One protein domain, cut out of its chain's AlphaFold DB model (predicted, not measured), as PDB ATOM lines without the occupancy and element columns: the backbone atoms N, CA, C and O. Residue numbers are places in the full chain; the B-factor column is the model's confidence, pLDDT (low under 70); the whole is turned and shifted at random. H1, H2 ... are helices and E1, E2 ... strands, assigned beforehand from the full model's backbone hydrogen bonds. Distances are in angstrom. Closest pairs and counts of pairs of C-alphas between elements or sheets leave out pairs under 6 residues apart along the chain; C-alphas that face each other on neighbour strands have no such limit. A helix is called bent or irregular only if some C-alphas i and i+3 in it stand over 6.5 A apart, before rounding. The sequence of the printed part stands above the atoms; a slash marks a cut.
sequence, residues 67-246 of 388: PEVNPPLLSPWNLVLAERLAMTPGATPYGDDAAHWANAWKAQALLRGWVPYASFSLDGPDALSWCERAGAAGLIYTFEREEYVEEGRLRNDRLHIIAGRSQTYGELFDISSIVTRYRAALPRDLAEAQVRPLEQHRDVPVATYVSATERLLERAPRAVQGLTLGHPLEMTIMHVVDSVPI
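This is residues 67 to 246 of the 388 residues of an uncharacterized protein of Sinosporangium album (UniProt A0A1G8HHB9). The domain has two lobes: a twisted sheet of three strands with H2 and H3 over one face, and a cluster of two helical hairpins, H5 with H6 and H9 with H10, joined to the sheet where H7 and H9 meet its strands. H1 packs on H2, short H7 lies over one end of the sheet's other face, and the tip of the E2-E3 hairpin, residues 149 to 154, sticks out. The printed part has 180 residues, with ten named helices and three named strands in the order H1, H2, E1, H3, E2, E3, then H4 to H10. The sheet runs E1, E3, E2, antiparallel throughout, and the class is mixed, helices and strands. The whole is compact, with a radius of gyration of the C-alphas of 17.1 A and spans of 54 by 38 by 28 A.

H1, residues 76 to 87, begins at C-alpha 76, (120.726, 153.577, 134.616), and is 16.0 A long. H2 is residues 95 to 112, 26.1 A. H1 is only just irregular, with C-alphas 82 and 85 6.9 A apart, and H2 is irregular, with C-alphas 96 and 99 7.3 A apart. E1, residues 117 to 123, 19.4 A, is followed by H3, residues 124 to 136, 19.7 A. E2, residues 139 to 150, 30.2 A, bends by 57 degrees at residue 147. E3, residues 153 to 165, is 35.3 A long and ends at C-alpha 165, (130.909, 169.982, 136.350). H4 is residues 169 to 172, H5 residues 175 to 185, 15.2 A, and H6 residues 188 to 201, 19.9 A. H7 is residues 206 to 209, H8 residues 215 to 219, and H9 residues 222 to 229, 10.3 A. H10, residues 233 to 242, 14.4 A, ends at C-alpha 242, (127.914, 147.418, 118.947).

In the sheet E1 and E3 are antiparallel at 151 degrees, with N 118 and O 163 2.9 A apart, within hydrogen-bond range. E2 and E3 form a hairpin at 160 degrees, with N 142 and O 162 2.9 A apart, within that range. E1, H3 and E2 make a split strand-helix-strand unit, two strands running the same way with E3 between them, and its crossover is right-handed. H2 and H3 are on the same face, in two layers, helices on one face of a sheet, at heights over the sheet of 8.8 A and 9.1 A. H3 runs along the strands, at 8 degrees to E3 on the local plane. H1 and H2 form a helical hairpin and touch through residues 81 to 86 and 98 to 106, closest at the C-alphas of Ala 86 and Ala 99, 5.4 A. H7 is over E3 on the opposite face from H2, the closest C-alphas being those of Gly 164 and Ala 207, 4.4 A. H9 only grazes the sheet, with its residues 225 to 229. H5 and H6 form a helical hairpin at a shallow tilt of 11 degrees, opposite ways, closest at the C-alphas of Arg 183 and Ala 191, 5.1 A. H6 touches H9 at a steep tilt of 42 degrees, closest at the C-alphas of Gln 194 and Ala 223, 5.7 A. H9 and H10 form a helical hairpin, closest at the C-alphas of Gly 226 and Thr 236, 5.5 A. H4 is close to but not clearly touching H6, with the C-alphas of Tyr 169 and His 201 6.2 A apart, and H8 stands likewise to H9, with those of Leu 217 and Gln 225 6.2 A apart. H5, H8, H9 and H10 have every O i to N i+4 pair within hydrogen-bond range; H1 has 5 of 8, H2 12 of 14, H3 7 of 9 and H6 9 of 10, and H4 and H7 are too short for such a pair.

The C-alphas of Arg 153 and Arg 188, the two farthest apart, are 53.8 A from each other. The printed part has no cut, and no link is long. The mean pLDDT of the printed part is 75.3, and 46 residues are under 70, among them residues 80 to 98 and 237 to 246.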
ATOM      1  N   PRO A  67     132.622 145.465 141.770       43.88
ATOM      2  CA  PRO A  67     132.273 146.073 143.064       43.88
ATOM      3  C   PRO A  67     132.037 147.569 142.901       43.88
ATOM      4  O   PRO A  67     132.869 148.190 142.254       43.88
ATOM      5  N   GLU A  68     130.920 148.105 143.410       50.25
ATOM      6  CA  GLU A  68     130.398 149.455 143.132       50.25
ATOM      7  C   GLU A  68     131.500 150.524 143.019       50.25
ATOM      8  O   GLU A  68     131.806 151.257 143.952       50.25
ATOM      9  N   VAL A  69     132.045 150.688 141.815       44.94
ATOM     10  CA  VAL A  69     132.572 151.970 141.354       44.94
ATOM     11  C   VAL A  69     131.357 152.644 140.737       44.94
ATOM     12  O   VAL A  69     131.325 152.944 139.552       44.94
ATOM     13  N   ASN A  70     130.295 152.768 141.531       51.75
ATOM     14  CA  ASN A  70     129.196 153.660 141.236       51.75
ATOM     15  C   ASN A  70     129.496 154.907 142.056       51.75
ATOM     16  O   ASN A  70     128.971 155.053 143.161       51.75
ATOM     17  N   PRO A  71     130.356 155.826 141.566       57.22
ATOM     18  CA  PRO A  71     130.223 157.178 142.054       57.22
ATOM     19  C   PRO A  71     128.748 157.566 141.842       57.22
ATOM     20  O   PRO A  71     128.127 157.099 140.880       57.22
ATOM     21  N   PRO A  72     128.165 158.420 142.695       64.88
ATOM     22  CA  PRO A  72     126.757 158.844 142.606       64.88
ATOM     23  C   PRO A  72     126.346 159.429 141.235       64.88
ATOM     24  O   PRO A  72     125.175 159.717 140.999       64.88
ATOM     25  N   LEU A  73     127.312 159.585 140.329       80.00
ATOM     26  CA  LEU A  73     127.227 160.112 138.980       80.00
ATOM     27  C   LEU A  73     126.933 159.071 137.892       80.00
ATOM     28  O   LEU A  73     126.545 159.478 136.803       80.00
ATOM     29  N   LEU A  74     127.126 157.766 138.134       82.75
ATOM     30  CA  LEU A  74     126.798 156.722 137.152       82.75
ATOM     31  C   LEU A  74     125.451 156.081 137.510       82.75
ATOM     32  O   LEU A  74     125.248 155.632 138.642       82.75
ATOM     33  N   SER A  75     124.494 156.096 136.576       82.31
ATOM     34  CA  SER A  75     123.153 155.538 136.796       82.31
ATOM     35  C   SER A  75     122.488 155.040 135.522       82.31
ATOM     36  O   SER A  75     122.481 155.766 134.526       82.31
ATOM     37  N   PRO A  76     121.767 153.907 135.584       78.62
ATOM     38  CA  PRO A  76     120.726 153.577 134.616       78.62
ATOM     39  C   PRO A  76     119.729 154.719 134.384       78.62
ATOM     40  O   PRO A  76     119.324 154.962 133.250       78.62
ATOM     41  N   TRP A  77     119.367 155.469 135.433       81.00
ATOM     42  CA  TRP A  77     118.434 156.592 135.314       81.00
ATOM     43  C   TRP A  77     118.965 157.717 134.436       81.00
ATOM     44  O   TRP A  77     118.180 158.352 133.745       81.00
ATOM     45  N   ASN A  78     120.280 157.919 134.387       81.56
ATOM     46  CA  ASN A  78     120.870 158.939 133.530       81.56
ATOM     47  C   ASN A  78     120.596 158.603 132.058       81.56
ATOM     48  O   ASN A  78     120.107 159.451 131.327       81.56
ATOM     49  N   LEU A  79     120.758 157.340 131.657       75.06
ATOM     50  CA  LEU A  79     120.437 156.880 130.302       75.06
ATOM     51  C   LEU A  79     118.922 156.928 130.011       75.06
ATOM     52  O   LEU A  79     118.479 157.423 128.971       75.06
ATOM     53  N   VAL A  80     118.109 156.422 130.945       69.44
ATOM     54  CA  VAL A  80     116.645 156.345 130.797       69.44
ATOM     55  C   VAL A  80     116.031 157.736 130.642       69.44
ATOM     56  O   VAL A  80     115.227 157.965 129.737       69.44
ATOM     57  N   LEU A  81     116.417 158.662 131.518       69.38
ATOM     58  CA  LEU A  81     115.801 159.979 131.645       69.38
ATOM     59  C   LEU A  81     116.439 161.001 130.707       69.38
ATOM     60  O   LEU A  81     115.740 161.903 130.247       69.38
ATOM     61  N   ALA A  82     117.733 160.865 130.391       62.38
ATOM     62  CA  ALA A  82     118.408 161.814 129.514       62.38
ATOM     63  C   ALA A  82     118.274 161.494 128.021       62.38
ATOM     64  O   ALA A  82     118.158 162.439 127.237       62.38
ATOM     65  N   GLU A  83     118.266 160.210 127.637       61.53
ATOM     66  CA  GLU A  83     118.353 159.795 126.228       61.53
ATOM     67  C   GLU A  83     117.093 159.083 125.721       61.53
ATOM     68  O   GLU A  83     116.572 159.414 124.658       61.53
ATOM     69  N   ARG A  84     116.558 158.110 126.468       57.75
ATOM     70  CA  ARG A  84     115.470 157.250 125.958       57.75
ATOM     71  C   ARG A  84     114.087 157.892 125.998       57.75
ATOM     72  O   ARG A  84     113.336 157.768 125.028       57.75
ATOM     73  N   LEU A  85     113.749 158.587 127.084       55.78
ATOM     74  CA  LEU A  85     112.455 159.274 127.190       55.78
ATOM     75  C   LEU A  85     112.370 160.512 126.286       55.78
ATOM     76  O   LEU A  85     111.279 160.852 125.840       55.78
ATOM     77  N   ALA A  86     113.503 161.141 125.964       49.81
ATOM     78  CA  ALA A  86     113.556 162.272 125.039       49.81
ATOM     79  C   ALA A  86     113.341 161.854 123.569       49.81
ATOM     80  O   ALA A  86     112.810 162.633 122.784       49.81
ATOM     81  N   MET A  87     113.725 160.626 123.192       43.38
ATOM     82  CA  MET A  87     113.704 160.164 121.797       43.38
ATOM     83  C   MET A  87     112.427 159.433 121.357       43.38
ATOM     84  O   MET A  87     112.288 159.162 120.164       43.38
ATOM     85  N   THR A  88     111.489 159.111 122.259       48.88
ATOM     86  CA  THR A  88     110.310 158.296 121.895       48.88
ATOM     87  C   THR A  88     108.976 158.994 122.206       48.88
ATOM     88  O   THR A  88     108.336 158.680 123.216       48.88
ATOM     89  N   PRO A  89     108.516 159.923 121.343       45.72
ATOM     90  CA  PRO A  89     107.194 160.535 121.460       45.72
ATOM     91  C   PRO A  89     106.096 159.462 121.504       45.72
ATOM     92  O   PRO A  89     106.074 158.553 120.676       45.72
ATOM     93  N   GLY A  90     105.207 159.532 122.498       48.66
ATOM     94  CA  GLY A  90     104.065 158.618 122.643       48.66
ATOM     95  C   GLY A  90     104.357 157.221 123.213       48.66
ATOM     96  O   GLY A  90     103.411 156.502 123.520       48.66
ATOM     97  N   ALA A  91     105.623 156.829 123.410       48.88
ATOM     98  CA  ALA A  91     105.974 155.564 124.082       48.88
ATOM     99  C   ALA A  91     106.268 155.732 125.578       48.88
ATOM    100  O   ALA A  91     106.558 154.759 126.274       48.88
ATOM    101  N   THR A  92     106.228 156.968 126.076       56.22
ATOM    102  CA  THR A  92     106.427 157.250 127.493       56.22
ATOM    103  C   THR A  92     105.080 157.387 128.192       56.22
ATOM    104  O   THR A  92     104.119 157.886 127.601       56.22
ATOM    105  N   PRO A  93     104.998 157.028 129.480       55.22
ATOM    106  CA  PRO A  93     103.797 157.289 130.252       55.22
ATOM    107  C   PRO A  93     103.531 158.795 130.462       55.22
ATOM    108  O   PRO A  93     102.457 159.172 130.907       55.22
ATOM    109  N   TYR A  94     104.467 159.681 130.121       56.03
ATOM    110  CA  TYR A  94     104.301 161.128 130.277       56.03
ATOM    111  C   TYR A  94     103.659 161.805 129.055       56.03
ATOM    112  O   TYR A  94     103.426 163.010 129.088       56.03
ATOM    113  N   GLY A  95     103.349 161.054 127.990       62.22
ATOM    114  CA  GLY A  95     102.728 161.602 126.782       62.22
ATOM    115  C   GLY A  95     103.590 162.687 126.127       62.22
ATOM    116  O   GLY A  95     104.812 162.545 126.049       62.22
ATOM    117  N   ASP A  96     102.952 163.768 125.677       61.53
ATOM    118  CA  ASP A  96     103.622 164.907 125.029       61.53
ATOM    119  C   ASP A  96     104.495 165.730 126.007       61.53
ATOM    120  O   ASP A  96     105.422 166.418 125.582       61.53
ATOM    121  N   ASP A  97     104.286 165.589 127.324       67.06
ATOM    122  CA  ASP A  97     105.035 166.307 128.371       67.06
ATOM    123  C   ASP A  97     106.390 165.656 128.716       67.06
ATOM    124  O   ASP A  97     107.162 166.179 129.529       67.06
ATOM    125  N   ALA A  98     106.715 164.516 128.098       68.38
ATOM    126  CA  ALA A  98     107.917 163.738 128.400       68.38
ATOM    127  C   ALA A  98     109.216 164.549 128.279       68.38
ATOM    128  O   ALA A  98     110.109 164.419 129.118       68.38
ATOM    129  N   ALA A  99     109.306 165.414 127.265       70.81
ATOM    130  CA  ALA A  99     110.476 166.253 127.033       70.81
ATOM    131  C   ALA A  99     110.643 167.326 128.123       70.81
ATOM    132  O   ALA A  99     111.745 167.518 128.640       70.81
ATOM    133  N   HIS A 100     109.550 167.984 128.522       75.94
ATOM    134  CA  HIS A 100     109.573 168.990 129.586       75.94
ATOM    135  C   HIS A 100     110.005 168.367 130.916       75.94
ATOM    136  O   HIS A 100     110.888 168.876 131.608       75.94
ATOM    137  N   TRP A 101     109.437 167.209 131.238       76.62
ATOM    138  CA  TRP A 101     109.765 166.495 132.458       76.62
ATOM    139  C   TRP A 101     111.217 165.985 132.476       76.62
ATOM    140  O   TRP A 101     111.914 166.148 133.481       76.62
ATOM    141  N   ALA A 102     111.711 165.442 131.358       78.75
ATOM    142  CA  ALA A 102     113.106 165.023 131.227       78.75
ATOM    143  C   ALA A 102     114.070 166.205 131.415       78.75
ATOM    144  O   ALA A 102     115.072 166.081 132.122       78.75
ATOM    145  N   ASN A 103     113.747 167.372 130.850       85.75
ATOM    146  CA  ASN A 103     114.541 168.588 131.023       85.75
ATOM    147  C   ASN A 103     114.563 169.069 132.480       85.75
ATOM    148  O   ASN A 103     115.633 169.371 133.011       85.75
ATOM    149  N   ALA A 104     113.410 169.075 133.155       84.69
ATOM    150  CA  ALA A 104     113.324 169.428 134.569       84.69
ATOM    151  C   ALA A 104     114.131 168.458 135.452       84.69
ATOM    152  O   ALA A 104     114.833 168.887 136.374       84.69
ATOM    153  N   TRP A 105     114.085 167.155 135.152       85.81
ATOM    154  CA  TRP A 105     114.895 166.162 135.851       85.81
ATOM    155  C   TRP A 105     116.394 166.389 135.620       85.81
ATOM    156  O   TRP A 105     117.132 166.477 136.601       85.81
ATOM    157  N   LYS A 106     116.847 166.568 134.368       87.69
ATOM    158  CA  LYS A 106     118.261 166.844 134.030       87.69
ATOM    159  C   LYS A 106     118.788 168.064 134.786       87.69
ATOM    160  O   LYS A 106     119.855 168.007 135.401       87.69
ATOM    161  N   ALA A 107     118.003 169.141 134.801       90.56
ATOM    162  CA  ALA A 107     118.320 170.367 135.518       90.56
ATOM    163  C   ALA A 107     118.535 170.113 137.022       90.56
ATOM    164  O   ALA A 107     119.521 170.572 137.608       90.56
ATOM    165  N   GLN A 108     117.646 169.350 137.668       90.12
ATOM    166  CA  GLN A 108     117.789 169.016 139.087       90.12
ATOM    167  C   GLN A 108     118.925 168.028 139.358       90.12
ATOM    168  O   GLN A 108     119.662 168.211 140.329       90.12
ATOM    169  N   ALA A 109     119.085 167.008 138.516       88.69
ATOM    170  CA  ALA A 109     120.127 165.999 138.634       88.69
ATOM    171  C   ALA A 109     121.520 166.640 138.592       88.69
ATOM    172  O   ALA A 109     122.374 166.320 139.424       88.69
ATOM    173  N   LEU A 110     121.725 167.613 137.698       90.12
ATOM    174  CA  LEU A 110     122.958 168.392 137.655       90.12
ATOM    175  C   LEU A 110     123.195 169.144 138.959       90.12
ATOM    176  O   LEU A 110     124.281 169.030 139.517       90.12
ATOM    177  N   LEU A 111     122.204 169.869 139.486       90.12
ATOM    178  CA  LEU A 111     122.361 170.618 140.742       90.12
ATOM    179  C   LEU A 111     122.663 169.704 141.937       90.12
ATOM    180  O   LEU A 111     123.453 170.075 142.803       90.12
ATOM    181  N   ARG A 112     122.069 168.505 141.972       87.81
ATOM    182  CA  ARG A 112     122.259 167.513 143.045       87.81
ATOM    183  C   ARG A 112     123.548 166.697 142.926       87.81
ATOM    184  O   ARG A 112     123.903 166.006 143.873       87.81
ATOM    185  N   GLY A 113     124.253 166.777 141.796       86.94
ATOM    186  CA  GLY A 113     125.469 165.986 141.566       86.94
ATOM    187  C   GLY A 113     125.190 164.529 141.242       86.94
ATOM    188  O   GLY A 113     125.972 163.660 141.604       86.94
ATOM    189  N   TRP A 114     124.073 164.275 140.567       86.56
ATOM    190  CA  TRP A 114     123.676 162.951 140.087       86.56
ATOM    191  C   TRP A 114     124.105 162.688 138.645       86.56
ATOM    192  O   TRP A 114     124.219 161.534 138.238       86.56
ATOM    193  N   VAL A 115     124.367 163.757 137.888       88.56
ATOM    194  CA  VAL A 115     124.971 163.702 136.556       88.56
ATOM    195  C   VAL A 115     126.124 164.702 136.453       88.56
ATOM    196  O   VAL A 115     126.101 165.736 137.136       88.56
ATOM    197  N   PRO A 116     127.134 164.428 135.613       88.75
ATOM    198  CA  PRO A 116     128.282 165.311 135.457       88.75
ATOM    199  C   PRO A 116     128.096 166.355 134.347       88.75
ATOM    200  O   PRO A 116     128.710 167.420 134.421       88.75
ATOM    201  N   TYR A 117     127.241 166.082 133.362       90.19
ATOM    202  CA  TYR A 117     126.894 166.969 132.253       90.19
ATOM    203  C   TYR A 117     125.442 166.739 131.825       90.19
ATOM    204  O   TYR A 117     124.953 165.610 131.886       90.19
ATOM    205  N   ALA A 118     124.755 167.789 131.376       89.75
ATOM    206  CA  ALA A 118     123.475 167.659 130.689       89.75
ATOM    207  C   ALA A 118     123.198 168.840 129.748       89.75
ATOM    208  O   ALA A 118     123.660 169.960 129.970       89.75
ATOM    209  N   SER A 119     122.370 168.560 128.743       87.44
ATOM    210  CA  SER A 119     121.738 169.527 127.845       87.44
ATOM    211  C   SER A 119     120.218 169.438 128.011       87.44
ATOM    212  O   SER A 119     119.657 168.329 128.009       87.44
ATOM    213  N   PHE A 120     119.569 170.575 128.264       88.31
ATOM    214  CA  PHE A 120     118.147 170.657 128.607       88.31
ATOM    215  C   PHE A 120     117.586 172.063 128.370       88.31
ATOM    216  O   PHE A 120     118.310 173.048 128.449       88.31
ATOM    217  N   SER A 121     116.274 172.165 128.154       87.38
ATOM    218  CA  SER A 121     115.583 173.451 128.002       87.38
ATOM    219  C   SER A 121     114.620 173.725 129.153       87.38
ATOM    220  O   SER A 121     113.824 172.855 129.515       87.38
ATOM    221  N   LEU A 122     114.663 174.940 129.700       85.81
ATOM    222  CA  LEU A 122     113.755 175.416 130.751       85.81
ATOM    223  C   LEU A 122     113.045 176.698 130.318       85.81
ATOM    224  O   LEU A 122     113.588 177.494 129.549       85.81
ATOM    225  N   ASP A 123     111.857 176.934 130.868       85.12
ATOM    226  CA  ASP A 123     111.165 178.214 130.716       85.12
ATOM    227  C   ASP A 123     111.966 179.333 131.402       85.12
ATOM    228  O   ASP A 123     112.621 179.112 132.421       85.12
ATOM    229  N   GLY A 124     111.930 180.548 130.851       79.50
ATOM    230  CA  GLY A 124     112.814 181.655 131.237       79.50
ATOM    231  C   GLY A 124     112.962 181.896 132.750       79.50
ATOM    232  O   GLY A 124     114.096 181.972 133.227       79.50
ATOM    233  N   PRO A 125     111.875 182.003 133.539       78.25
ATOM    234  CA  PRO A 125     111.975 182.180 134.991       78.25
ATOM    235  C   PRO A 125     112.697 181.025 135.703       78.25
ATOM    236  O   PRO A 125     113.558 181.269 136.553       78.25
ATOM    237  N   ASP A 126     112.394 179.781 135.326       81.38
ATOM    238  CA  ASP A 126     113.000 178.584 135.913       81.38
ATOM    239  C   ASP A 126     114.462 178.442 135.490       81.38
ATOM    240  O   ASP A 126     115.318 178.111 136.310       81.38
ATOM    241  N   ALA A 127     114.768 178.776 134.236       83.81
ATOM    242  CA  ALA A 127     116.122 178.832 133.710       83.81
ATOM    243  C   ALA A 127     116.995 179.820 134.496       83.81
ATOM    244  O   ALA A 127     118.117 179.488 134.882       83.81
ATOM    245  N   LEU A 128     116.478 181.016 134.795       77.44
ATOM    246  CA  LEU A 128     117.198 182.029 135.573       77.44
ATOM    247  C   LEU A 128     117.407 181.586 137.027       77.44
ATOM    248  O   LEU A 128     118.523 181.688 137.540       77.44
ATOM    249  N   SER A 129     116.375 181.029 137.668       79.75
ATOM    250  CA  SER A 129     116.499 180.468 139.022       79.75
ATOM    251  C   SER A 129     117.494 179.301 139.070       79.75
ATOM    252  O   SER A 129     118.254 179.141 140.029       79.75
ATOM    253  N   TRP A 130     117.536 178.487 138.018       88.19
ATOM    254  CA  TRP A 130     118.511 177.415 137.886       88.19
ATOM    255  C   TRP A 130     119.940 177.963 137.764       88.19
ATOM    256  O   TRP A 130     120.825 177.513 138.495       88.19
ATOM    257  N   CYS A 131     120.155 178.980 136.922       79.44
ATOM    258  CA  CYS A 131     121.451 179.650 136.745       79.44
ATOM    259  C   CYS A 131     122.009 180.200 138.069       79.44
ATOM    260  O   CYS A 131     123.193 180.029 138.367       79.44
ATOM    261  N   GLU A 132     121.149 180.804 138.896       74.44
ATOM    262  CA  GLU A 132     121.510 181.296 140.234       74.44
ATOM    263  C   GLU A 132     122.086 180.186 141.125       74.44
ATOM    264  O   GLU A 132     123.065 180.392 141.846       74.44
ATOM    265  N   ARG A 133     121.506 178.985 141.048       80.00
ATOM    266  CA  ARG A 133     121.899 177.824 141.860       80.00
ATOM    267  C   ARG A 133     123.101 177.076 141.282       80.00
ATOM    268  O   ARG A 133     123.875 176.494 142.043       80.00
ATOM    269  N   ALA A 134     123.283 177.107 139.962       77.38
ATOM    270  CA  ALA A 134     124.362 176.415 139.256       77.38
ATOM    271  C   ALA A 134     125.759 176.885 139.703       77.38
ATOM    272  O   ALA A 134     126.678 176.073 139.829       77.38
ATOM    273  N   GLY A 135     125.872 178.183 140.022       64.94
ATOM    274  CA  GLY A 135     126.996 178.826 140.712       64.94
ATOM    275  C   GLY A 135     127.546 178.006 141.877       64.94
ATOM    276  O   GLY A 135     128.634 177.431 141.815       64.94
ATOM    277  N   ALA A 136     126.731 177.937 142.929       69.25
ATOM    278  CA  ALA A 136     127.052 177.267 144.183       69.25
ATOM    279  C   ALA A 136     127.225 175.747 144.028       69.25
ATOM    280  O   ALA A 136     127.924 175.121 144.819       69.25
ATOM    281  N   ALA A 137     126.612 175.152 143.002       73.81
ATOM    282  CA  ALA A 137     126.726 173.728 142.718       73.81
ATOM    283  C   ALA A 137     128.017 173.341 141.968       73.81
ATOM    284  O   ALA A 137     128.196 172.157 141.686       73.81
ATOM    285  N   GLY A 138     128.905 174.284 141.625       73.38
ATOM    286  CA  GLY A 138     130.147 173.981 140.900       73.38
ATOM    287  C   GLY A 138     129.935 173.655 139.414       73.38
ATOM    288  O   GLY A 138     130.702 172.896 138.829       73.38
ATOM    289  N   LEU A 139     128.885 174.203 138.792       79.69
ATOM    290  CA  LEU A 139     128.526 173.912 137.396       79.69
ATOM    291  C   LEU A 139     128.931 175.039 136.452       79.69
ATOM    292  O   LEU A 139     128.549 176.180 136.678       79.69
ATOM    293  N   ILE A 140     129.635 174.740 135.374       76.88
ATOM    294  CA  ILE A 140     129.839 175.674 134.263       76.88
ATOM    295  C   ILE A 140     128.718 175.434 133.256       76.88
ATOM    296  O   ILE A 140     128.359 174.285 133.003       76.88
ATOM    297  N   TYR A 141     128.139 176.503 132.717       77.94
ATOM    298  CA  TYR A 141     127.027 176.403 131.782       77.94
ATOM    299  C   TYR A 141     127.093 177.485 130.703       77.94
ATOM    300  O   TYR A 141     127.605 178.584 130.929       77.94
ATOM    301  N   THR A 142     126.549 177.162 129.538       74.25
ATOM    302  CA  THR A 142     126.183 178.090 128.468       74.25
ATOM    303  C   THR A 142     124.679 177.990 128.259       74.25
ATOM    304  O   THR A 142     124.044 177.015 128.667       74.25
ATOM    305  N   PHE A 143     124.085 179.021 127.673       78.88
ATOM    306  CA  PHE A 143     122.689 178.961 127.286       78.88
ATOM    307  C   PHE A 143     122.424 179.832 126.067       78.88
ATOM    308  O   PHE A 143     123.095 180.842 125.850       78.88
ATOM    309  N   GLU A 144     121.407 179.456 125.310       76.19
ATOM    310  CA  GLU A 144     120.874 180.218 124.190       76.19
ATOM    311  C   GLU A 144     119.347 180.252 124.259       76.19
ATOM    312  O   GLU A 144     118.716 179.461 124.964       76.19
ATOM    313  N   ARG A 145     118.733 181.212 123.568       77.75
ATOM    314  CA  ARG A 145     117.276 181.227 123.438       77.75
ATOM    315  C   ARG A 145     116.862 180.135 122.476       77.75
ATOM    316  O   ARG A 145     117.375 180.069 121.364       77.75
ATOM    317  N   GLU A 146     115.896 179.340 122.898       78.44
ATOM    318  CA  GLU A 146     115.295 178.335 122.041       78.44
ATOM    319  C   GLU A 146     114.088 178.938 121.322       78.44
ATOM    320  O   GLU A 146     113.151 179.424 121.961       78.44
ATOM    321  N   GLU A 147     114.109 178.904 119.992       77.56
ATOM    322  CA  GLU A 147     112.933 179.177 119.173       77.56
ATOM    323  C   GLU A 147     112.161 177.876 118.960       77.56
ATOM    324  O   GLU A 147     112.683 176.918 118.388       77.56
ATOM    325  N   TYR A 148     110.908 177.835 119.407       76.19
ATOM    326  CA  TYR A 148     110.066 176.649 119.278       76.19
ATOM    327  C   TYR A 148     108.651 177.016 118.838       76.19
ATOM    328  O   TYR A 148     108.197 178.148 119.011       76.19
ATOM    329  N   VAL A 149     107.947 176.062 118.228       75.31
ATOM    330  CA  VAL A 149     106.557 176.245 117.803       75.31
ATOM    331  C   VAL A 149     105.644 175.507 118.766       75.31
ATOM    332  O   VAL A 149     105.730 174.291 118.904       75.31
ATOM    333  N   GLU A 150     104.734 176.243 119.388       77.19
ATOM    334  CA  GLU A 150     103.703 175.698 120.266       77.19
ATOM    335  C   GLU A 150     102.349 176.219 119.796       77.19
ATOM    336  O   GLU A 150     102.186 177.415 119.548       77.19
ATOM    337  N   GLU A 151     101.398 175.308 119.573       81.06
ATOM    338  CA  GLU A 151     100.065 175.636 119.041       81.06
ATOM    339  C   GLU A 151     100.109 176.490 117.750       81.06
ATOM    340  O   GLU A 151      99.280 177.370 117.515       81.06
ATOM    341  N   GLY A 152     101.115 176.251 116.899       79.88
ATOM    342  CA  GLY A 152     101.308 176.978 115.640       79.88
ATOM    343  C   GLY A 152     101.870 178.396 115.791       79.88
ATOM    344  O   GLY A 152     101.897 179.143 114.812       79.88
ATOM    345  N   ARG A 153     102.324 178.789 116.987       79.56
ATOM    346  CA  ARG A 153     102.965 180.085 117.250       79.56
ATOM    347  C   ARG A 153     104.444 179.904 117.557       79.56
ATOM    348  O   ARG A 153     104.807 179.053 118.360       79.56
ATOM    349  N   LEU A 154     105.277 180.745 116.944       79.88
ATOM    350  CA  LEU A 154     106.691 180.856 117.293       79.88
ATOM    351  C   LEU A 154     106.820 181.490 118.685       79.88
ATOM    352  O   LEU A 154     106.314 182.591 118.916       79.88
ATOM    353  N   ARG A 155     107.491 180.789 119.593       78.00
ATOM    354  CA  ARG A 155     107.818 181.208 120.956       78.00
ATOM    355  C   ARG A 155     109.333 181.210 121.150       78.00
ATOM    356  O   ARG A 155     110.051 180.496 120.456       78.00
ATOM    357  N   ASN A 156     109.809 182.046 122.070       75.75
ATOM    358  CA  ASN A 156     111.235 182.249 122.361       75.75
ATOM    359  C   ASN A 156     111.505 182.553 123.848       75.75
ATOM    360  O   ASN A 156     112.451 183.265 124.209       75.75
ATOM    361  N   ASP A 157     110.621 182.056 124.710       79.81
ATOM    362  CA  ASP A 157     110.637 182.236 126.159       79.81
ATOM    363  C   ASP A 157     111.288 181.070 126.915       79.81
ATOM    364  O   ASP A 157     111.295 181.071 128.147       79.81
ATOM    365  N   ARG A 158     111.901 180.126 126.193       83.56
ATOM    366  CA  ARG A 158     112.743 179.062 126.745       83.56
ATOM    367  C   ARG A 158     114.221 179.357 126.551       83.56
ATOM    368  O   ARG A 158     114.631 179.959 125.556       83.56
ATOM    369  N   LEU A 159     115.016 178.918 127.518       81.69
ATOM    370  CA  LEU A 159     116.466 178.889 127.415       81.69
ATOM    371  C   LEU A 159     116.914 177.439 127.284       81.69
ATOM    372  O   LEU A 159     116.643 176.622 128.168       81.69
ATOM    373  N   HIS A 160     117.615 177.153 126.195       83.81
ATOM    374  CA  HIS A 160     118.377 175.931 126.032       83.81
ATOM    375  C   HIS A 160     119.690 176.083 126.796       83.81
ATOM    376  O   HIS A 160     120.424 177.042 126.573       83.81
ATOM    377  N   ILE A 161     119.958 175.181 127.733       85.56
ATOM    378  CA  ILE A 161     121.096 175.230 128.646       85.56
ATOM    379  C   ILE A 161     121.944 173.981 128.435       85.56
ATOM    380  O   ILE A 161     121.453 172.856 128.520       85.56
ATOM    381  N   ILE A 162     123.246 174.193 128.264       85.38
ATOM    382  CA  ILE A 162     124.255 173.140 128.301       85.38
ATOM    383  C   ILE A 162     125.101 173.374 129.544       85.38
ATOM    384  O   ILE A 162     125.581 174.483 129.770       85.38
ATOM    385  N   ALA A 163     125.283 172.352 130.376       84.94
ATOM    386  CA  ALA A 163     125.983 172.502 131.643       84.94
ATOM    387  C   ALA A 163     126.792 171.265 132.034       84.94
ATOM    388  O   ALA A 163     126.411 170.134 131.744       84.94
ATOM    389  N   GLY A 164     127.897 171.490 132.742       85.25
ATOM    390  CA  GLY A 164     128.836 170.457 133.160       85.25
ATOM    391  C   GLY A 164     129.609 170.833 134.420       85.25
ATOM    392  O   GLY A 164     129.720 172.000 134.794       85.25
ATOM    393  N   ARG A 165     130.134 169.824 135.111       83.69
ATOM    394  CA  ARG A 165     130.909 169.982 136.350       83.69
ATOM    395  C   ARG A 165     132.258 170.654 136.086       83.69
ATOM    396  O   ARG A 165     132.956 170.292 135.140       83.69
ATOM    397  N   SER A 166     132.652 171.596 136.947       76.19
ATOM    398  CA  SER A 166     133.987 172.213 136.884       76.19
ATOM    399  C   SER A 166     135.106 171.291 137.375       76.19
ATOM    400  O   SER A 166     136.273 171.573 137.126       76.19
ATOM    401  N   GLN A 167     134.758 170.216 138.084       81.94
ATOM    402  CA  GLN A 167     135.700 169.188 138.522       81.94
ATOM    403  C   GLN A 167     136.228 168.361 137.341       81.94
ATOM    404  O   GLN A 167     135.545 168.194 136.322       81.94
ATOM    405  N   THR A 168     137.438 167.828 137.489       81.81
ATOM    406  CA  THR A 168     138.076 166.978 136.476       81.81
ATOM    407  C   THR A 168     137.522 165.555 136.482       81.81
ATOM    408  O   THR A 168     136.922 165.103 137.461       81.81
ATOM    409  N   TYR A 169     137.746 164.797 135.403       84.50
ATOM    410  CA  TYR A 169     137.367 163.378 135.383       84.50
ATOM    411  C   TYR A 169     138.055 162.576 136.494       84.50
ATOM    412  O   TYR A 169     137.432 161.689 137.064       84.50
ATOM    413  N   GLY A 170     139.313 162.878 136.823       84.06
ATOM    414  CA  GLY A 170     140.057 162.206 137.890       84.06
ATOM    415  C   GLY A 170     139.568 162.542 139.300       84.06
ATOM    416  O   GLY A 170     139.784 161.752 140.213       84.06
ATOM    417  N   GLU A 171     138.904 163.687 139.482       83.75
ATOM    418  CA  GLU A 171     138.245 164.059 140.741       83.75
ATOM    419  C   GLU A 171     136.864 163.406 140.886       83.75
ATOM    420  O   GLU A 171     136.459 163.056 141.994       83.75
ATOM    421  N   LEU A 172     136.130 163.250 139.778       85.50
ATOM    422  CA  LEU A 172     134.762 162.717 139.775       85.50
ATOM    423  C   LEU A 172     134.699 161.191 139.671       85.50
ATOM    424  O   LEU A 172     133.735 160.578 140.138       85.50
ATOM    425  N   PHE A 173     135.699 160.579 139.043       88.19
ATOM    426  CA  PHE A 173     135.707 159.161 138.724       88.19
ATOM    427  C   PHE A 173     137.041 158.521 139.102       88.19
ATOM    428  O   PHE A 173     138.115 159.075 138.864       88.19
ATOM    429  N   ASP A 174     136.988 157.284 139.594       88.06
ATOM    430  CA  ASP A 174     138.184 156.453 139.704       88.06
ATOM    431  C   ASP A 174     138.583 155.928 138.316       88.06
ATOM    432  O   ASP A 174     138.271 154.800 137.918       88.06
ATOM    433  N   ILE A 175     139.276 156.783 137.560       89.31
ATOM    434  CA  ILE A 175     139.736 156.485 136.199       89.31
ATOM    435  C   ILE A 175     140.617 155.236 136.168       89.31
ATOM    436  O   ILE A 175     140.546 154.468 135.214       89.31
ATOM    437  N   SER A 176     141.412 154.978 137.208       88.88
ATOM    438  CA  SER A 176     142.294 153.806 137.250       88.88
ATOM    439  C   SER A 176     141.486 152.505 137.319       88.88
ATOM    440  O   SER A 176     141.763 151.550 136.582       88.88
ATOM    441  N   SER A 177     140.446 152.484 138.156       84.19
ATOM    442  CA  SER A 177     139.516 151.358 138.229       84.19
ATOM    443  C   SER A 177     138.723 151.199 136.932       84.19
ATOM    444  O   SER A 177     138.631 150.089 136.412       84.19
ATOM    445  N   ILE A 178     138.216 152.288 136.349       86.44
ATOM    446  CA  ILE A 178     137.470 152.253 135.078       86.44
ATOM    447  C   ILE A 178     138.338 151.709 133.935       86.44
ATOM    448  O   ILE A 178     137.903 150.838 133.184       86.44
ATOM    449  N   VAL A 179     139.590 152.157 133.828       88.50
ATOM    450  CA  VAL A 179     140.547 151.672 132.823       88.50
ATOM    451  C   VAL A 179     140.792 150.170 132.959       88.50
ATOM    452  O   VAL A 179     140.772 149.441 131.965       88.50
ATOM    453  N   THR A 180     140.986 149.695 134.190       84.19
ATOM    454  CA  THR A 180     141.165 148.263 134.470       84.19
ATOM    455  C   THR A 180     139.953 147.458 133.999       84.19
ATOM    456  O   THR A 180     140.111 146.392 133.407       84.19
ATOM    457  N   ARG A 181     138.745 147.999 134.184       75.88
ATOM    458  CA  ARG A 181     137.495 147.362 133.752       75.88
ATOM    459  C   ARG A 181     137.354 147.307 132.232       75.88
ATOM    460  O   ARG A 181     137.051 146.241 131.707       75.88
ATOM    461  N   TYR A 182     137.642 148.395 131.515       77.19
ATOM    462  CA  TYR A 182     137.644 148.383 130.045       77.19
ATOM    463  C   TYR A 182     138.613 147.334 129.479       77.19
ATOM    464  O   TYR A 182     138.255 146.612 128.551       77.19
ATOM    465  N   ARG A 183     139.813 147.202 130.065       81.50
ATOM    466  CA  ARG A 183     140.810 146.186 129.670       81.50
ATOM    467  C   ARG A 183     140.373 144.750 129.953       81.50
ATOM    468  O   ARG A 183     140.812 143.850 129.246       81.50
ATOM    469  N   ALA A 184     139.547 144.535 130.974       72.69
ATOM    470  CA  ALA A 184     139.021 143.214 131.305       72.69
ATOM    471  C   ALA A 184     137.818 142.816 130.431       72.69
ATOM    472  O   ALA A 184     137.653 141.637 130.135       72.69
ATOM    473  N   ALA A 185     136.985 143.784 130.034       66.88
ATOM    474  CA  ALA A 185     135.716 143.529 129.351       66.88
ATOM    475  C   ALA A 185     135.795 143.558 127.814       66.88
ATOM    476  O   ALA A 185     134.953 142.955 127.153       66.88
ATOM    477  N   LEU A 186     136.773 144.258 127.229       65.38
ATOM    478  CA  LEU A 186     136.899 144.418 125.777       65.38
ATOM    479  C   LEU A 186     138.138 143.702 125.211       65.38
ATOM    480  O   LEU A 186     139.156 143.591 125.897       65.38
ATOM    481  N   PRO A 187     138.114 143.299 123.923       72.69
ATOM    482  CA  PRO A 187     139.321 142.927 123.190       72.69
ATOM    483  C   PRO A 187     140.396 144.014 123.294       72.69
ATOM    484  O   PRO A 187     140.077 145.202 123.240       72.69
ATOM    485  N   ARG A 188     141.671 143.613 123.394       75.25
ATOM    486  CA  ARG A 188     142.803 144.510 123.694       75.25
ATOM    487  C   ARG A 188     142.805 145.799 122.865       75.25
ATOM    488  O   ARG A 188     142.944 146.877 123.433       75.25
ATOM    489  N   ASP A 189     142.633 145.696 121.552       71.44
ATOM    490  CA  ASP A 189     142.703 146.860 120.661       71.44
ATOM    491  C   ASP A 189     141.534 147.831 120.882       71.44
ATOM    492  O   ASP A 189     141.727 149.048 120.897       71.44
ATOM    493  N   LEU A 190     140.331 147.299 121.135       71.62
ATOM    494  CA  LEU A 190     139.153 148.101 121.475       71.62
ATOM    495  C   LEU A 190     139.298 148.733 122.860       71.62
ATOM    496  O   LEU A 190     138.977 149.907 123.030       71.62
ATOM    497  N   ALA A 191     139.829 147.986 123.829       73.00
ATOM    498  CA  ALA A 191     140.097 148.495 125.166       73.00
ATOM    499  C   ALA A 191     141.078 149.676 125.128       73.00
ATOM    500  O   ALA A 191     140.770 150.740 125.657       73.00
ATOM    501  N   GLU A 192     142.231 149.537 124.469       82.88
ATOM    502  CA  GLU A 192     143.249 150.598 124.424       82.88
ATOM    503  C   GLU A 192     142.776 151.850 123.666       82.88
ATOM    504  O   GLU A 192     143.140 152.969 124.041       82.88
ATOM    505  N   ALA A 193     141.923 151.688 122.647       75.62
ATOM    506  CA  ALA A 193     141.294 152.808 121.948       75.62
ATOM    507  C   ALA A 193     140.366 153.635 122.859       75.62
ATOM    508  O   ALA A 193     140.232 154.840 122.652       75.62
ATOM    509  N   GLN A 194     139.754 153.013 123.874       79.12
ATOM    510  CA  GLN A 194     138.903 153.691 124.857       79.12
ATOM    511  C   GLN A 194     139.681 154.190 126.085       79.12
ATOM    512  O   GLN A 194     139.425 155.284 126.585       79.12
ATOM    513  N   VAL A 195     140.663 153.418 126.553       86.81
ATOM    514  CA  VAL A 195     141.450 153.705 127.761       86.81
ATOM    515  C   VAL A 195     142.361 154.911 127.591       86.81
ATOM    516  O   VAL A 195     142.413 155.762 128.476       86.81
ATOM    517  N   ARG A 196     143.065 155.022 126.460       85.12
ATOM    518  CA  ARG A 196     144.002 156.132 126.245       85.12
ATOM    519  C   ARG A 196     143.303 157.499 126.346       85.12
ATOM    520  O   ARG A 196     143.825 158.360 127.053       85.12
ATOM    521  N   PRO A 197     142.134 157.723 125.713       82.81
ATOM    522  CA  PRO A 197     141.351 158.931 125.945       82.81
ATOM    523  C   PRO A 197     140.945 159.144 127.403       82.81
ATOM    524  O   PRO A 197     141.062 160.266 127.882       82.81
ATOM    525  N   LEU A 198     140.505 158.107 128.124       86.12
ATOM    526  CA  LEU A 198     140.141 158.237 129.541       86.12
ATOM    527  C   LEU A 198     141.319 158.717 130.398       86.12
ATOM    528  O   LEU A 198     141.161 159.611 131.225       86.12
ATOM    529  N   GLU A 199     142.512 158.164 130.175       87.25
ATOM    530  CA  GLU A 199     143.728 158.585 130.877       87.25
ATOM    531  C   GLU A 199     144.102 160.036 130.543       87.25
ATOM    532  O   GLU A 199     144.474 160.790 131.440       87.25
ATOM    533  N   GLN A 200     143.941 160.457 129.284       83.31
ATOM    534  CA  GLN A 200     144.169 161.843 128.855       83.31
ATOM    535  C   GLN A 200     143.157 162.834 129.448       83.31
ATOM    536  O   GLN A 200     143.495 163.998 129.643       83.31
ATOM    537  N   HIS A 201     141.935 162.383 129.739       83.88
ATOM    538  CA  HIS A 201     140.884 163.215 130.324       83.88
ATOM    539  C   HIS A 201     140.984 163.355 131.839       83.88
ATOM    540  O   HIS A 201     140.263 164.174 132.402       83.88
ATOM    541  N   ARG A 202     141.874 162.606 132.506       85.12
ATOM    542  CA  ARG A 202     142.008 162.603 133.970       85.12
ATOM    543  C   ARG A 202     142.062 164.012 134.565       85.12
ATOM    544  O   ARG A 202     141.361 164.276 135.533       85.12
ATOM    545  N   ASP A 203     142.822 164.910 133.950       78.31
ATOM    546  CA  ASP A 203     143.014 166.281 134.442       78.31
ATOM    547  C   ASP A 203     142.160 167.317 133.684       78.31
ATOM    548  O   ASP A 203     142.353 168.523 133.825       78.31
ATOM    549  N   VAL A 204     141.216 166.858 132.861       76.69
ATOM    550  CA  VAL A 204     140.332 167.706 132.057       76.69
ATOM    551  C   VAL A 204     139.018 167.927 132.817       76.69
ATOM    552  O   VAL A 204     138.407 166.952 133.252       76.69
ATOM    553  N   PRO A 205     138.538 169.171 132.983       77.31
ATOM    554  CA  PRO A 205     137.205 169.439 133.524       77.31
ATOM    555  C   PRO A 205     136.100 168.859 132.634       77.31
ATOM    556  O   PRO A 205     136.169 168.991 131.409       77.31
ATOM    557  N   VAL A 206     135.038 168.291 133.216       79.31
ATOM    558  CA  VAL A 206     133.863 167.842 132.430       79.31
ATOM    559  C   VAL A 206     133.235 169.007 131.661       79.31
ATOM    560  O   VAL A 206     132.815 168.851 130.513       79.31
ATOM    561  N   ALA A 207     133.248 170.196 132.263       76.00
ATOM    562  CA  ALA A 207     132.821 171.455 131.665       76.00
ATOM    563  C   ALA A 207     133.471 171.793 130.312       76.00
ATOM    564  O   ALA A 207     132.929 172.609 129.576       76.00
ATOM    565  N   THR A 208     134.569 171.135 129.931       72.12
ATOM    566  CA  THR A 208     135.169 171.256 128.590       72.12
ATOM    567  C   THR A 208     134.156 171.005 127.464       72.12
ATOM    568  O   THR A 208     134.288 171.560 126.377       72.12
ATOM    569  N   TYR A 209     133.124 170.194 127.715       73.69
ATOM    570  CA  TYR A 209     132.076 169.888 126.738       73.69
ATOM    571  C   TYR A 209     130.911 170.886 126.714       73.69
ATOM    572  O   TYR A 209     130.032 170.759 125.876       73.69
ATOM    573  N   VAL A 210     130.885 171.878 127.607       69.88
ATOM    574  CA  VAL A 210     129.772 172.840 127.738       69.88
ATOM    575  C   VAL A 210     129.769 173.897 126.641       69.88
ATOM    576  O   VAL A 210     128.744 174.497 126.320       69.88
ATOM    577  N   SER A 211     130.941 174.185 126.103       55.72
ATOM    578  CA  SER A 211     131.161 175.363 125.283       55.72
ATOM    579  C   SER A 211     131.316 175.087 123.800       55.72
ATOM    580  O   SER A 211     131.184 175.992 122.974       55.72
ATOM    581  N   ALA A 212     131.565 173.835 123.454       48.19
ATOM    582  CA  ALA A 212     131.381 173.366 122.108       48.19
ATOM    583  C   ALA A 212     129.948 172.851 122.014       48.19
ATOM    584  O   ALA A 212     129.541 172.030 122.826       48.19
ATOM    585  N   THR A 213     129.192 173.327 121.024       52.12
ATOM    586  CA  THR A 213     127.926 172.713 120.578       52.12
ATOM    587  C   THR A 213     127.943 171.184 120.754       52.12
ATOM    588  O   THR A 213     129.002 170.587 120.540       52.12
ATOM    589  N   GLU A 214     126.806 170.555 121.094       59.53
ATOM    590  CA  GLU A 214     126.664 169.119 121.459       59.53
ATOM    591  C   GLU A 214     127.527 168.146 120.619       59.53
ATOM    592  O   GLU A 214     128.067 167.158 121.120       59.53
ATOM    593  N   ARG A 215     127.776 168.512 119.359       64.25
ATOM    594  CA  ARG A 215     128.726 167.925 118.405       64.25
ATOM    595  C   ARG A 215     130.117 167.568 118.941       64.25
ATOM    596  O   ARG A 215     130.733 166.652 118.397       64.25
ATOM    597  N   LEU A 216     130.683 168.275 119.925       66.31
ATOM    598  CA  LEU A 216     132.004 167.895 120.460       66.31
ATOM    599  C   LEU A 216     131.915 166.634 121.308       66.31
ATOM    600  O   LEU A 216     132.773 165.757 121.186       66.31
ATOM    601  N   LEU A 217     130.881 166.541 122.142       78.00
ATOM    602  CA  LEU A 217     130.650 165.349 122.937       78.00
ATOM    603  C   LEU A 217     130.359 164.164 122.016       78.00
ATOM    604  O   LEU A 217     130.999 163.129 122.157       78.00
ATOM    605  N   GLU A 218     129.522 164.346 120.992       76.56
ATOM    606  CA  GLU A 218     129.218 163.316 119.983       76.56
ATOM    607  C   GLU A 218     130.457 162.762 119.259       76.56
ATOM    608  O   GLU A 218     130.461 161.613 118.816       76.56
ATOM    609  N   ARG A 219     131.520 163.567 119.142       74.38
ATOM    610  CA  ARG A 219     132.799 163.187 118.520       74.38
ATOM    611  C   ARG A 219     133.829 162.646 119.510       74.38
ATOM    612  O   ARG A 219     134.874 162.155 119.081       74.38
ATOM    613  N   ALA A 220     133.583 162.757 120.813       77.12
ATOM    614  CA  ALA A 220     134.480 162.210 121.821       77.12
ATOM    615  C   ALA A 220     134.486 160.671 121.762       77.12
ATOM    616  O   ALA A 220     133.512 160.062 121.324       77.12
ATOM    617  N   PRO A 221     135.548 159.998 122.221       83.38
ATOM    618  CA  PRO A 221     135.533 158.545 122.370       83.38
ATOM    619  C   PRO A 221     134.381 158.086 123.274       83.38
ATOM    620  O   PRO A 221     134.079 158.738 124.274       83.38
ATOM    621  N   ARG A 222     133.745 156.956 122.944       81.81
ATOM    622  CA  ARG A 222     132.524 156.473 123.619       81.81
ATOM    623  C   ARG A 222     132.684 156.327 125.127       81.81
ATOM    624  O   ARG A 222     131.765 156.665 125.861       81.81
ATOM    625  N   ALA A 223     133.846 155.878 125.592       84.38
ATOM    626  CA  ALA A 223     134.120 155.786 127.021       84.38
ATOM    627  C   ALA A 223     134.091 157.148 127.728       84.38
ATOM    628  O   ALA A 223     133.549 157.261 128.823       84.38
ATOM    629  N   VAL A 224     134.618 158.192 127.082       87.62
ATOM    630  CA  VAL A 224     134.535 159.559 127.603       87.62
ATOM    631  C   VAL A 224     133.088 160.038 127.552       87.62
ATOM    632  O   VAL A 224     132.594 160.498 128.570       87.62
ATOM    633  N   GLN A 225     132.379 159.829 126.433       86.88
ATOM    634  CA  GLN A 225     130.956 160.178 126.312       86.88
ATOM    635  C   GLN A 225     130.109 159.575 127.433       86.88
ATOM    636  O   GLN A 225     129.339 160.289 128.071       86.88
ATOM    637  N   GLY A 226     130.270 158.274 127.692       87.00
ATOM    638  CA  GLY A 226     129.536 157.575 128.738       87.00
ATOM    639  C   GLY A 226     129.794 158.172 130.117       87.00
ATOM    640  O   GLY A 226     128.842 158.420 130.851       87.00
ATOM    641  N   LEU A 227     131.050 158.493 130.449       89.69
ATOM    642  CA  LEU A 227     131.357 159.170 131.710       89.69
ATOM    643  C   LEU A 227     130.787 160.585 131.762       89.69
ATOM    644  O   LEU A 227     130.214 160.938 132.786       89.69
ATOM    645  N   THR A 228     130.888 161.372 130.687       88.19
ATOM    646  CA  THR A 228     130.311 162.723 130.608       88.19
ATOM    647  C   THR A 228     128.810 162.695 130.871       88.19
ATOM    648  O   THR A 228     128.301 163.499 131.644       88.19
ATOM    649  N   LEU A 229     128.100 161.746 130.263       87.56
ATOM    650  CA  LEU A 229     126.647 161.607 130.372       87.56
ATOM    651  C   LEU A 229     126.209 160.865 131.645       87.56
ATOM    652  O   LEU A 229     125.019 160.774 131.941       87.56
ATOM    653  N   GLY A 230     127.157 160.345 132.431       88.25
ATOM    654  CA  GLY A 230     126.870 159.593 133.649       88.25
ATOM    655  C   GLY A 230     126.243 158.221 133.385       88.25
ATOM    656  O   GLY A 230     125.456 157.731 134.197       88.25
ATOM    657  N   HIS A 231     126.536 157.601 132.245       84.94
ATOM    658  CA  HIS A 231     126.032 156.276 131.897       84.94
ATOM    659  C   HIS A 231     126.704 155.180 132.726       84.94
ATOM    660  O   HIS A 231     127.886 155.296 133.057       84.94
ATOM    661  N   PRO A 232     126.004 154.065 133.005       78.62
ATOM    662  CA  PRO A 232     126.649 152.885 133.555       78.62
ATOM    663  C   PRO A 232     127.799 152.438 132.654       78.62
ATOM    664  O   PRO A 232     127.735 152.514 131.418       78.62
ATOM    665  N   LEU A 233     128.867 151.963 133.282       76.44
ATOM    666  CA  LEU A 233     130.076 151.574 132.575       76.44
ATOM    667  C   LEU A 233     129.811 150.396 131.632       76.44
ATOM    668  O   LEU A 233     130.223 150.416 130.476       76.44
ATOM    669  N   GLU A 234     129.075 149.406 132.121       70.69
ATOM    670  CA  GLU A 234     128.679 148.187 131.422       70.69
ATOM    671  C   GLU A 234     127.912 148.528 130.136       70.69
ATOM    672  O   GLU A 234     128.176 147.967 129.075       70.69
ATOM    673  N   MET A 235     127.057 149.548 130.189       70.62
ATOM    674  CA  MET A 235     126.325 150.028 129.017       70.62
ATOM    675  C   MET A 235     127.206 150.725 128.003       70.62
ATOM    676  O   MET A 235     127.063 150.534 126.796       70.62
ATOM    677  N   THR A 236     128.143 151.526 128.490       72.81
ATOM    678  CA  THR A 236     129.094 152.205 127.616       72.81
ATOM    679  C   THR A 236     130.002 151.186 126.921       72.81
ATOM    680  O   THR A 236     130.314 151.347 125.745       72.81
ATOM    681  N   ILE A 237     130.387 150.110 127.615       68.81
ATOM    682  CA  ILE A 237     131.125 148.975 127.047       68.81
ATOM    683  C   ILE A 237     130.307 148.292 125.944       68.81
ATOM    684  O   ILE A 237     130.837 148.086 124.854       68.81
ATOM    685  N   MET A 238     129.023 148.009 126.177       64.25
ATOM    686  CA  MET A 238     128.150 147.412 125.156       64.25
ATOM    687  C   MET A 238     128.041 148.290 123.906       64.25
ATOM    688  O   MET A 238     128.272 147.812 122.798       64.25
ATOM    689  N   HIS A 239     127.824 149.598 124.069       66.12
ATOM    690  CA  HIS A 239     127.800 150.529 122.937       66.12
ATOM    691  C   HIS A 239     129.130 150.587 122.169       66.12
ATOM    692  O   HIS A 239     129.130 150.807 120.956       66.12
ATOM    693  N   VAL A 240     130.271 150.390 122.843       63.25
ATOM    694  CA  VAL A 240     131.569 150.269 122.162       63.25
ATOM    695  C   VAL A 240     131.586 149.029 121.274       63.25
ATOM    696  O   VAL A 240     131.980 149.144 120.116       63.25
ATOM    697  N   VAL A 241     131.129 147.877 121.772       59.81
ATOM    698  CA  VAL A 241     131.077 146.624 121.001       59.81
ATOM    699  C   VAL A 241     130.140 146.749 119.797       59.81
ATOM    700  O   VAL A 241     130.550 146.442 118.679       59.81
ATOM    701  N   ASP A 242     128.933 147.278 119.999       54.28
ATOM    702  CA  ASP A 242     127.914 147.418 118.947       54.28
ATOM    703  C   ASP A 242     128.328 148.395 117.836       54.28
ATOM    704  O   ASP A 242     127.879 148.294 116.694       54.28
ATOM    705  N   SER A 243     129.214 149.344 118.151       53.91
ATOM    706  CA  SER A 243     129.732 150.317 117.184       53.91
ATOM    707  C   SER A 243     130.809 149.760 116.240       53.91
ATOM    708  O   SER A 243     131.208 150.449 115.298       53.91
ATOM    709  N   VAL A 244     131.275 148.523 116.456       49.50
ATOM    710  CA  VAL A 244     132.274 147.862 115.607       49.50
ATOM    711  C   VAL A 244     131.570 147.049 114.512       49.50
ATOM    712  O   VAL A 244     130.824 146.120 114.822       49.50
ATOM    713  N   PRO A 245     131.829 147.305 113.214       38.97
ATOM    714  CA  PRO A 245     131.315 146.453 112.148       38.97
ATOM    715  C   PRO A 245     131.793 145.001 112.332       38.97
ATOM    716  O   PRO A 245     132.993 144.754 112.473       38.97
ATOM    717  N   ILE A 246     130.867 144.036 112.251       35.22
ATOM    718  CA  ILE A 246     131.065 142.580 112.469       35.22
ATOM    719  C   ILE A 246     132.268 141.986 111.695       35.22
ATOM    720  O   ILE A 246     132.825 140.960 112.080       35.22
TER     721      ILE A 246